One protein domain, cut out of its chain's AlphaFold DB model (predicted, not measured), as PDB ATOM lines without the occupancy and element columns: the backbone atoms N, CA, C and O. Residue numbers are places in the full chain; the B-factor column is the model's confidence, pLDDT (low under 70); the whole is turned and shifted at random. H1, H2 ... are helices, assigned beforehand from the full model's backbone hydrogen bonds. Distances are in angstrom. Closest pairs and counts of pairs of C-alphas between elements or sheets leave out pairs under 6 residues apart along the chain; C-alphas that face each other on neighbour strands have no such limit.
ATOM      1  N   MET A   1      16.225  33.539 175.206       58.94
ATOM      2  CA  MET A   1      17.024  32.962 174.098       58.94
ATOM      3  C   MET A   1      18.478  33.307 174.352       58.94
ATOM      4  O   MET A   1      18.729  34.453 174.698       58.94
ATOM      5  N   LYS A   2      19.419  32.367 174.203       74.62
ATOM      6  CA  LYS A   2      20.848  32.699 174.328       74.62
ATOM      7  C   LYS A   2      21.250  33.661 173.204       74.62
ATOM      8  O   LYS A   2      20.884  33.446 172.050       74.62
ATOM      9  N   ASN A   3      22.038  34.682 173.525       77.62
ATOM     10  CA  ASN A   3      22.575  35.653 172.562       77.62
ATOM     11  C   ASN A   3      23.585  35.056 171.556       77.62
ATOM     12  O   ASN A   3      24.088  35.770 170.696       77.62
ATOM     13  N   THR A   4      23.861  33.752 171.626       85.88
ATOM     14  CA  THR A   4      24.804  33.029 170.760       85.88
ATOM     15  C   THR A   4      24.143  32.217 169.641       85.88
ATOM     16  O   THR A   4      24.839  31.631 168.816       85.88
ATOM     17  N   ILE A   5      22.808  32.179 169.568       86.12
ATOM     18  CA  ILE A   5      22.080  31.323 168.608       86.12
ATOM     19  C   ILE A   5      22.432  31.655 167.153       86.12
ATOM     20  O   ILE A   5      22.595  30.753 166.331       86.12
ATOM     21  N   ALA A   6      22.605  32.939 166.836       89.88
ATOM     22  CA  ALA A   6      22.878  33.387 165.475       89.88
ATOM     23  C   ALA A   6      24.325  33.128 165.007       89.88
ATOM     24  O   ALA A   6      24.592  33.227 163.813       89.88
ATOM     25  N   VAL A   7      25.255  32.765 165.902       93.56
ATOM     26  CA  VAL A   7      26.694  32.668 165.581       93.56
ATOM     27  C   VAL A   7      26.964  31.653 164.470       93.56
ATOM     28  O   VAL A   7      27.683  31.945 163.518       93.56
ATOM     29  N   LYS A   8      26.347  30.468 164.551       95.31
ATOM     30  CA  LYS A   8      26.571  29.397 163.567       95.31
ATOM     31  C   LYS A   8      26.073  29.778 162.177       95.31
ATOM     32  O   LYS A   8      26.758  29.522 161.192       95.31
ATOM     33  N   ILE A   9      24.877  30.364 162.091       95.75
ATOM     34  CA  ILE A   9      24.304  30.744 160.798       95.75
ATOM     35  C   ILE A   9      25.019  31.961 160.207       95.75
ATOM     36  O   ILE A   9      25.270  31.981 159.007       95.75
ATOM     37  N   PHE A  10      25.432  32.914 161.049       96.06
ATOM     38  CA  PHE A  10      26.261  34.045 160.643       96.06
ATOM     39  C   PHE A  10      27.561  33.573 159.983       96.06
ATOM     40  O   PHE A  10      27.839  33.963 158.855       96.06
ATOM     41  N   ALA A  11      28.309  32.675 160.634       97.81
ATOM     42  CA  ALA A  11      29.570  32.164 160.093       97.81
ATOM     43  C   ALA A  11      29.391  31.487 158.721       97.81
ATOM     44  O   ALA A  11      30.172  31.733 157.805       97.81
ATOM     45  N   LYS A  12      28.329  30.685 158.553       98.06
ATOM     46  CA  LYS A  12      28.007  30.046 157.267       98.06
ATOM     47  C   LYS A  12      27.685  31.066 156.175       98.06
ATOM     48  O   LYS A  12      28.190  30.938 155.064       98.06
ATOM     49  N   VAL A  13      26.849  32.061 156.485       98.31
ATOM     50  CA  VAL A  13      26.475  33.121 155.537       98.31
ATOM     51  C   VAL A  13      27.700  33.924 155.116       98.31
ATOM     52  O   VAL A  13      27.895  34.119 153.922       98.31
ATOM     53  N   MET A  14      28.547  34.327 156.067       98.31
ATOM     54  CA  MET A  14      29.772  35.075 155.776       98.31
ATOM     55  C   MET A  14      30.710  34.298 154.852       98.31
ATOM     56  O   MET A  14      31.156  34.850 153.850       98.31
ATOM     57  N   ALA A  15      30.953  33.016 155.140       98.38
ATOM     58  CA  ALA A  15      31.792  32.173 154.294       98.38
ATOM     59  C   ALA A  15      31.236  32.049 152.861       98.38
ATOM     60  O   ALA A  15      31.995  32.149 151.900       98.38
ATOM     61  N   ALA A  16      29.916  31.885 152.711       98.31
ATOM     62  CA  ALA A  16      29.274  31.799 151.401       98.31
ATOM     63  C   ALA A  16      29.461  33.092 150.586       98.31
ATOM     64  O   ALA A  16      30.014  33.047 149.488       98.31
ATOM     65  N   ILE A  17      29.072  34.247 151.136       98.12
ATOM     66  CA  ILE A  17      29.089  35.515 150.388       98.12
ATOM     67  C   ILE A  17      30.513  36.018 150.106       98.12
ATOM     68  O   ILE A  17      30.753  36.621 149.061       98.12
ATOM     69  N   GLN A  18      31.481  35.726 150.985       97.94
ATOM     70  CA  GLN A  18      32.901  35.987 150.722       97.94
ATOM     71  C   GLN A  18      33.442  35.128 149.572       97.94
ATOM     72  O   GLN A  18      34.256  35.606 148.790       97.94
ATOM     73  N   GLY A  19      32.955  33.892 149.435       97.25
ATOM     74  CA  GLY A  19      33.268  33.001 148.316       97.25
ATOM     75  C   GLY A  19      32.470  33.274 147.036       97.25
ATOM     76  O   GLY A  19      32.539  32.475 146.107       97.25
ATOM     77  N   GLY A  20      31.676  34.350 146.977       97.06
ATOM     78  CA  GLY A  20      30.824  34.665 145.823       97.06
ATOM     79  C   GLY A  20      29.580  33.778 145.689       97.06
ATOM     80  O   GLY A  20      28.921  33.796 144.651       97.06
ATOM     81  N   ILE A  21      29.238  33.012 146.726       98.06
ATOM     82  CA  ILE A  21      28.061  32.141 146.768       98.06
ATOM     83  C   ILE A  21      26.899  32.904 147.411       98.06
ATOM     84  O   ILE A  21      27.063  33.555 148.442       98.06
ATOM     85  N   SER A  22      25.701  32.785 146.832       98.12
ATOM     86  CA  SER A  22      24.480  33.358 147.414       98.12
ATOM     87  C   SER A  22      24.246  32.854 148.840       98.12
ATOM     88  O   SER A  22      24.321  31.651 149.118       98.12
ATOM     89  N   ALA A  23      23.838  33.758 149.732       98.12
ATOM     90  CA  ALA A  23      23.433  33.434 151.095       98.12
ATOM     91  C   ALA A  23      22.287  32.408 151.143       98.12
ATOM     92  O   ALA A  23      22.134  31.700 152.142       98.12
ATOM     93  N   PHE A  24      21.492  32.285 150.072       98.00
ATOM     94  CA  PHE A  24      20.390  31.326 149.995       98.00
ATOM     95  C   PHE A  24      20.863  29.883 150.198       98.00
ATOM     96  O   PHE A  24      20.186  29.129 150.897       98.00
ATOM     97  N   ALA A  25      22.052  29.536 149.692       97.75
ATOM     98  CA  ALA A  25      22.622  28.189 149.765       97.75
ATOM     99  C   ALA A  25      22.804  27.671 151.203       97.75
ATOM    100  O   ALA A  25      22.820  26.465 151.434       97.75
ATOM    101  N   VAL A  26      22.937  28.577 152.178       97.50
ATOM    102  CA  VAL A  26      23.181  28.232 153.588       97.50
ATOM    103  C   VAL A  26      22.108  28.752 154.544       97.50
ATOM    104  O   VAL A  26      21.971  28.218 155.645       97.50
ATOM    105  N   PHE A  27      21.357  29.784 154.149       96.12
ATOM    106  CA  PHE A  27      20.323  30.419 154.968       96.12
ATOM    107  C   PHE A  27      18.911  29.894 154.681       96.12
ATOM    108  O   PHE A  27      18.067  29.903 155.574       96.12
ATOM    109  N   GLY A  28      18.633  29.457 153.448       92.94
ATOM    110  CA  GLY A  28      17.368  28.831 153.041       92.94
ATOM    111  C   GLY A  28      16.136  29.748 152.977       92.94
ATOM    112  O   GLY A  28      15.130  29.377 152.383       92.94
ATOM    113  N   HIS A  29      16.184  30.960 153.538       96.19
ATOM    114  CA  HIS A  29      15.072  31.908 153.458       96.19
ATOM    115  C   HIS A  29      15.221  32.833 152.233       96.19
ATOM    116  O   HIS A  29      16.100  33.699 152.243       96.19
ATOM    117  N   PRO A  30      14.318  32.780 151.235       96.19
ATOM    118  CA  PRO A  30      14.517  33.436 149.938       96.19
ATOM    119  C   PRO A  30      14.610  34.963 150.038       96.19
ATOM    120  O   PRO A  30      15.557  35.563 149.537       96.19
ATOM    121  N   GLY A  31      13.675  35.606 150.746       97.06
ATOM    122  CA  GLY A  31      13.664  37.069 150.863       97.06
ATOM    123  C   GLY A  31      14.888  37.637 151.592       97.06
ATOM    124  O   GLY A  31      15.568  38.513 151.065       97.06
ATOM    125  N   LYS A  32      15.206  37.100 152.775       96.31
ATOM    126  CA  LYS A  32      16.394  37.487 153.550       96.31
ATOM    127  C   LYS A  32      17.698  37.205 152.807       96.31
ATOM    128  O   LYS A  32      18.582  38.050 152.835       96.31
ATOM    129  N   ALA A  33      17.811  36.067 152.124       98.00
ATOM    130  CA  ALA A  33      18.986  35.762 151.314       98.00
ATOM    131  C   ALA A  33      19.174  36.785 150.186       98.00
ATOM    132  O   ALA A  33      20.248  37.360 150.068       98.00
ATOM    133  N   LYS A  34      18.106  37.104 149.442       98.12
ATOM    134  CA  LYS A  34      18.140  38.141 148.400       98.12
ATOM    135  C   LYS A  34      18.561  39.507 148.952       98.12
ATOM    136  O   LYS A  34      19.302  40.227 148.289       98.12
ATOM    137  N   ALA A  35      18.100  39.864 150.153       98.19
ATOM    138  CA  ALA A  35      18.505  41.096 150.825       98.19
ATOM    139  C   ALA A  35      19.992  41.090 151.205       98.19
ATOM    140  O   ALA A  35      20.688  42.058 150.917       98.19
ATOM    141  N   ILE A  36      20.481  39.994 151.794       98.25
ATOM    142  CA  ILE A  36      21.897  39.816 152.147       98.25
ATOM    143  C   ILE A  36      22.775  39.920 150.897       98.25
ATOM    144  O   ILE A  36      23.735  40.681 150.903       98.25
ATOM    145  N   ASP A  37      22.423  39.216 149.820       98.38
ATOM    146  CA  ASP A  37      23.191  39.214 148.571       98.38
ATOM    147  C   ASP A  37      23.238  40.607 147.925       98.38
ATOM    148  O   ASP A  37      24.289  41.037 147.444       98.38
ATOM    149  N   LEU A  38      22.110  41.330 147.929       98.31
ATOM    150  CA  LEU A  38      22.049  42.702 147.428       98.31
ATOM    151  C   LEU A  38      22.952  43.622 148.251       98.31
ATOM    152  O   LEU A  38      23.822  44.275 147.681       98.31
ATOM    153  N   ILE A  39      22.770  43.632 149.576       98.00
ATOM    154  CA  ILE A  39      23.542  44.476 150.495       98.00
ATOM    155  C   ILE A  39      25.030  44.164 150.375       98.00
ATOM    156  O   ILE A  39      25.832  45.085 150.301       98.00
ATOM    157  N   TRP A  40      25.412  42.886 150.316       98.12
ATOM    158  CA  TRP A  40      26.808  42.485 150.180       98.12
ATOM    159  C   TRP A  40      27.432  43.029 148.896       98.12
ATOM    160  O   TRP A  40      28.541  43.559 148.939       98.12
ATOM    161  N   ARG A  41      26.720  42.943 147.766       98.19
ATOM    162  CA  ARG A  41      27.214  43.420 146.469       98.19
ATOM    163  C   ARG A  41      27.364  44.940 146.407       98.19
ATOM    164  O   ARG A  41      28.302  45.406 145.775       98.19
ATOM    165  N   THR A  42      26.471  45.697 147.043       98.12
ATOM    166  CA  THR A  42      26.440  47.172 146.972       98.12
ATOM    167  C   THR A  42      26.910  47.843 148.266       98.12
ATOM    168  O   THR A  42      26.597  49.006 148.509       98.12
ATOM    169  N   ARG A  43      27.611  47.115 149.146       97.62
ATOM    170  CA  ARG A  43      27.939  47.564 150.511       97.62
ATOM    171  C   ARG A  43      28.745  48.861 150.563       97.62
ATOM    172  O   ARG A  43      28.543  49.634 151.491       97.62
ATOM    173  N   ASP A  44      29.617  49.099 149.586       98.25
ATOM    174  CA  ASP A  44      30.469  50.291 149.560       98.25
ATOM    175  C   ASP A  44      29.629  51.542 149.249       98.25
ATOM    176  O   ASP A  44      29.695  52.524 149.987       98.25
ATOM    177  N   ASP A  45      28.736  51.458 148.257       98.38
ATOM    178  CA  ASP A  45      27.770  52.520 147.938       98.38
ATOM    179  C   ASP A  45      26.808  52.769 149.104       98.38
ATOM    180  O   ASP A  45      26.531  53.911 149.472       98.38
ATOM    181  N   LEU A  46      26.318  51.691 149.729       98.12
ATOM    182  CA  LEU A  46      25.444  51.780 150.898       98.12
ATOM    183  C   LEU A  46      26.157  52.420 152.092       98.12
ATOM    184  O   LEU A  46      25.534  53.191 152.816       98.12
ATOM    185  N   LEU A  47      27.441  52.130 152.306       97.69
ATOM    186  CA  LEU A  47      28.224  52.750 153.369       97.69
ATOM    187  C   LEU A  47      28.439  54.240 153.094       97.69
ATOM    188  O   LEU A  47      28.237  55.054 153.993       97.69
ATOM    189  N   ALA A  48      28.794  54.611 151.864       98.38
ATOM    190  CA  ALA A  48      28.937  56.012 151.478       98.38
ATOM    191  C   ALA A  48      27.622  56.784 151.674       98.38
ATOM    192  O   ALA A  48      27.616  57.862 152.274       98.38
ATOM    193  N   ALA A  49      26.499  56.199 151.250       98.25
ATOM    194  CA  ALA A  49      25.173  56.775 151.443       98.25
ATOM    195  C   ALA A  49      24.775  56.840 152.929       98.25
ATOM    196  O   ALA A  49      24.224  57.845 153.372       98.25
ATOM    197  N   TYR A  50      25.111  55.824 153.732       97.88
ATOM    198  CA  TYR A  50      24.896  55.861 155.179       97.88
ATOM    199  C   TYR A  50      25.665  57.015 155.814       97.88
ATOM    200  O   TYR A  50      25.100  57.750 156.619       97.88
ATOM    201  N   LEU A  51      26.944  57.195 155.471       97.44
ATOM    202  CA  LEU A  51      27.798  58.233 156.050       97.44
ATOM    203  C   LEU A  51      27.316  59.645 155.694       97.44
ATOM    204  O   LEU A  51      27.366  60.520 156.560       97.44
ATOM    205  N   SER A  52      26.772  59.849 154.493       97.88
ATOM    206  CA  SER A  52      26.214  61.138 154.060       97.88
ATOM    207  C   SER A  52      24.767  61.384 154.501       97.88
ATOM    208  O   SER A  52      24.335  62.535 154.530       97.88
TER     209      SER A  52
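This is residues 1 to 52 of the 140 residues of an uncharacterized protein of Mesorhizobium sp. M7A.F.Ca.AU.002.03.1.1 (UniProt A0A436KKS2). Three helices make a loose, open cluster, with the short H2 between H1 and the beginning of H3, and H4 turns off at a corner past the far end of H3 as an arm that meets little else. At the other end of the model, residues 1 to 8, of which 7 and 8 belong to H1, stick out free. The printed part has 52 residues with four named helices, H1, H2, H3 and H4 in that order, and no named strand; its class is all helix. The whole is loose, with a radius of gyration of the C-alphas of 12.4 A, and it spans 35 by 25 by 20 A.

Begin at C-alpha 1, at (17.024, 32.962, 174.098), and pass residues 1 to 6 to reach the first helix. Find C-alpha 7 at (26.694, 32.668, 165.581); from there H1 runs through residues 7 to 18, 16.4 A from first to last C-alpha. After it look for H2, the four residues 24 to 27. H3 follows at residues 30 to 41, 16.5 A long, and begins with C-alpha 30 at (14.517, 33.436, 149.938). H4, residues 43 to 52, is 14.1 A long and ends with C-alpha 52 at (26.214, 61.138, 154.060).

Look first at Val 13 in H1 and Val 26 in H2: these helices touch, and the two C-alphas are their closest, 6.2 A apart. H2 and H3 touch only at the corner by their link, H3 with residues 30 to 34 alone; the closest C-alphas are those of Phe 24 and Ala 33, 4.8 A apart. H1 and H3 are close but not clearly touching, with the C-alphas of Ile 17 and Asp 37 closest at 7.2 A. Their lines stand at a steep tilt of 54 degrees, and they run the same way. H3 and H4 are about perpendicular, at 75 degrees. They are close but not clearly touching, and their closest C-alphas, of Ile 39 and Leu 46, are 7.6 A apart. H4 is apart from H1 and from H2. In H1, H3 and H4 you will find every O i to N i+4 pair within hydrogen-bond range; H2 is too short for such a pair, and its one O i to N i+3 pair is not within range.

Compare the first and last lines: the C-alphas of Met 1 and Ser 52 are the two farthest apart, 35.8 A. The printed part has no cut, and it begins at the chain's first residue. The links H1 to H2, H2 to H3 and H3 to H4 are tight. Without residues 1 to 8, the body of 44 residues spans 33 by 20 by 15 A. The mean pLDDT of the printed part is 95.3, and residue 1 is under 70.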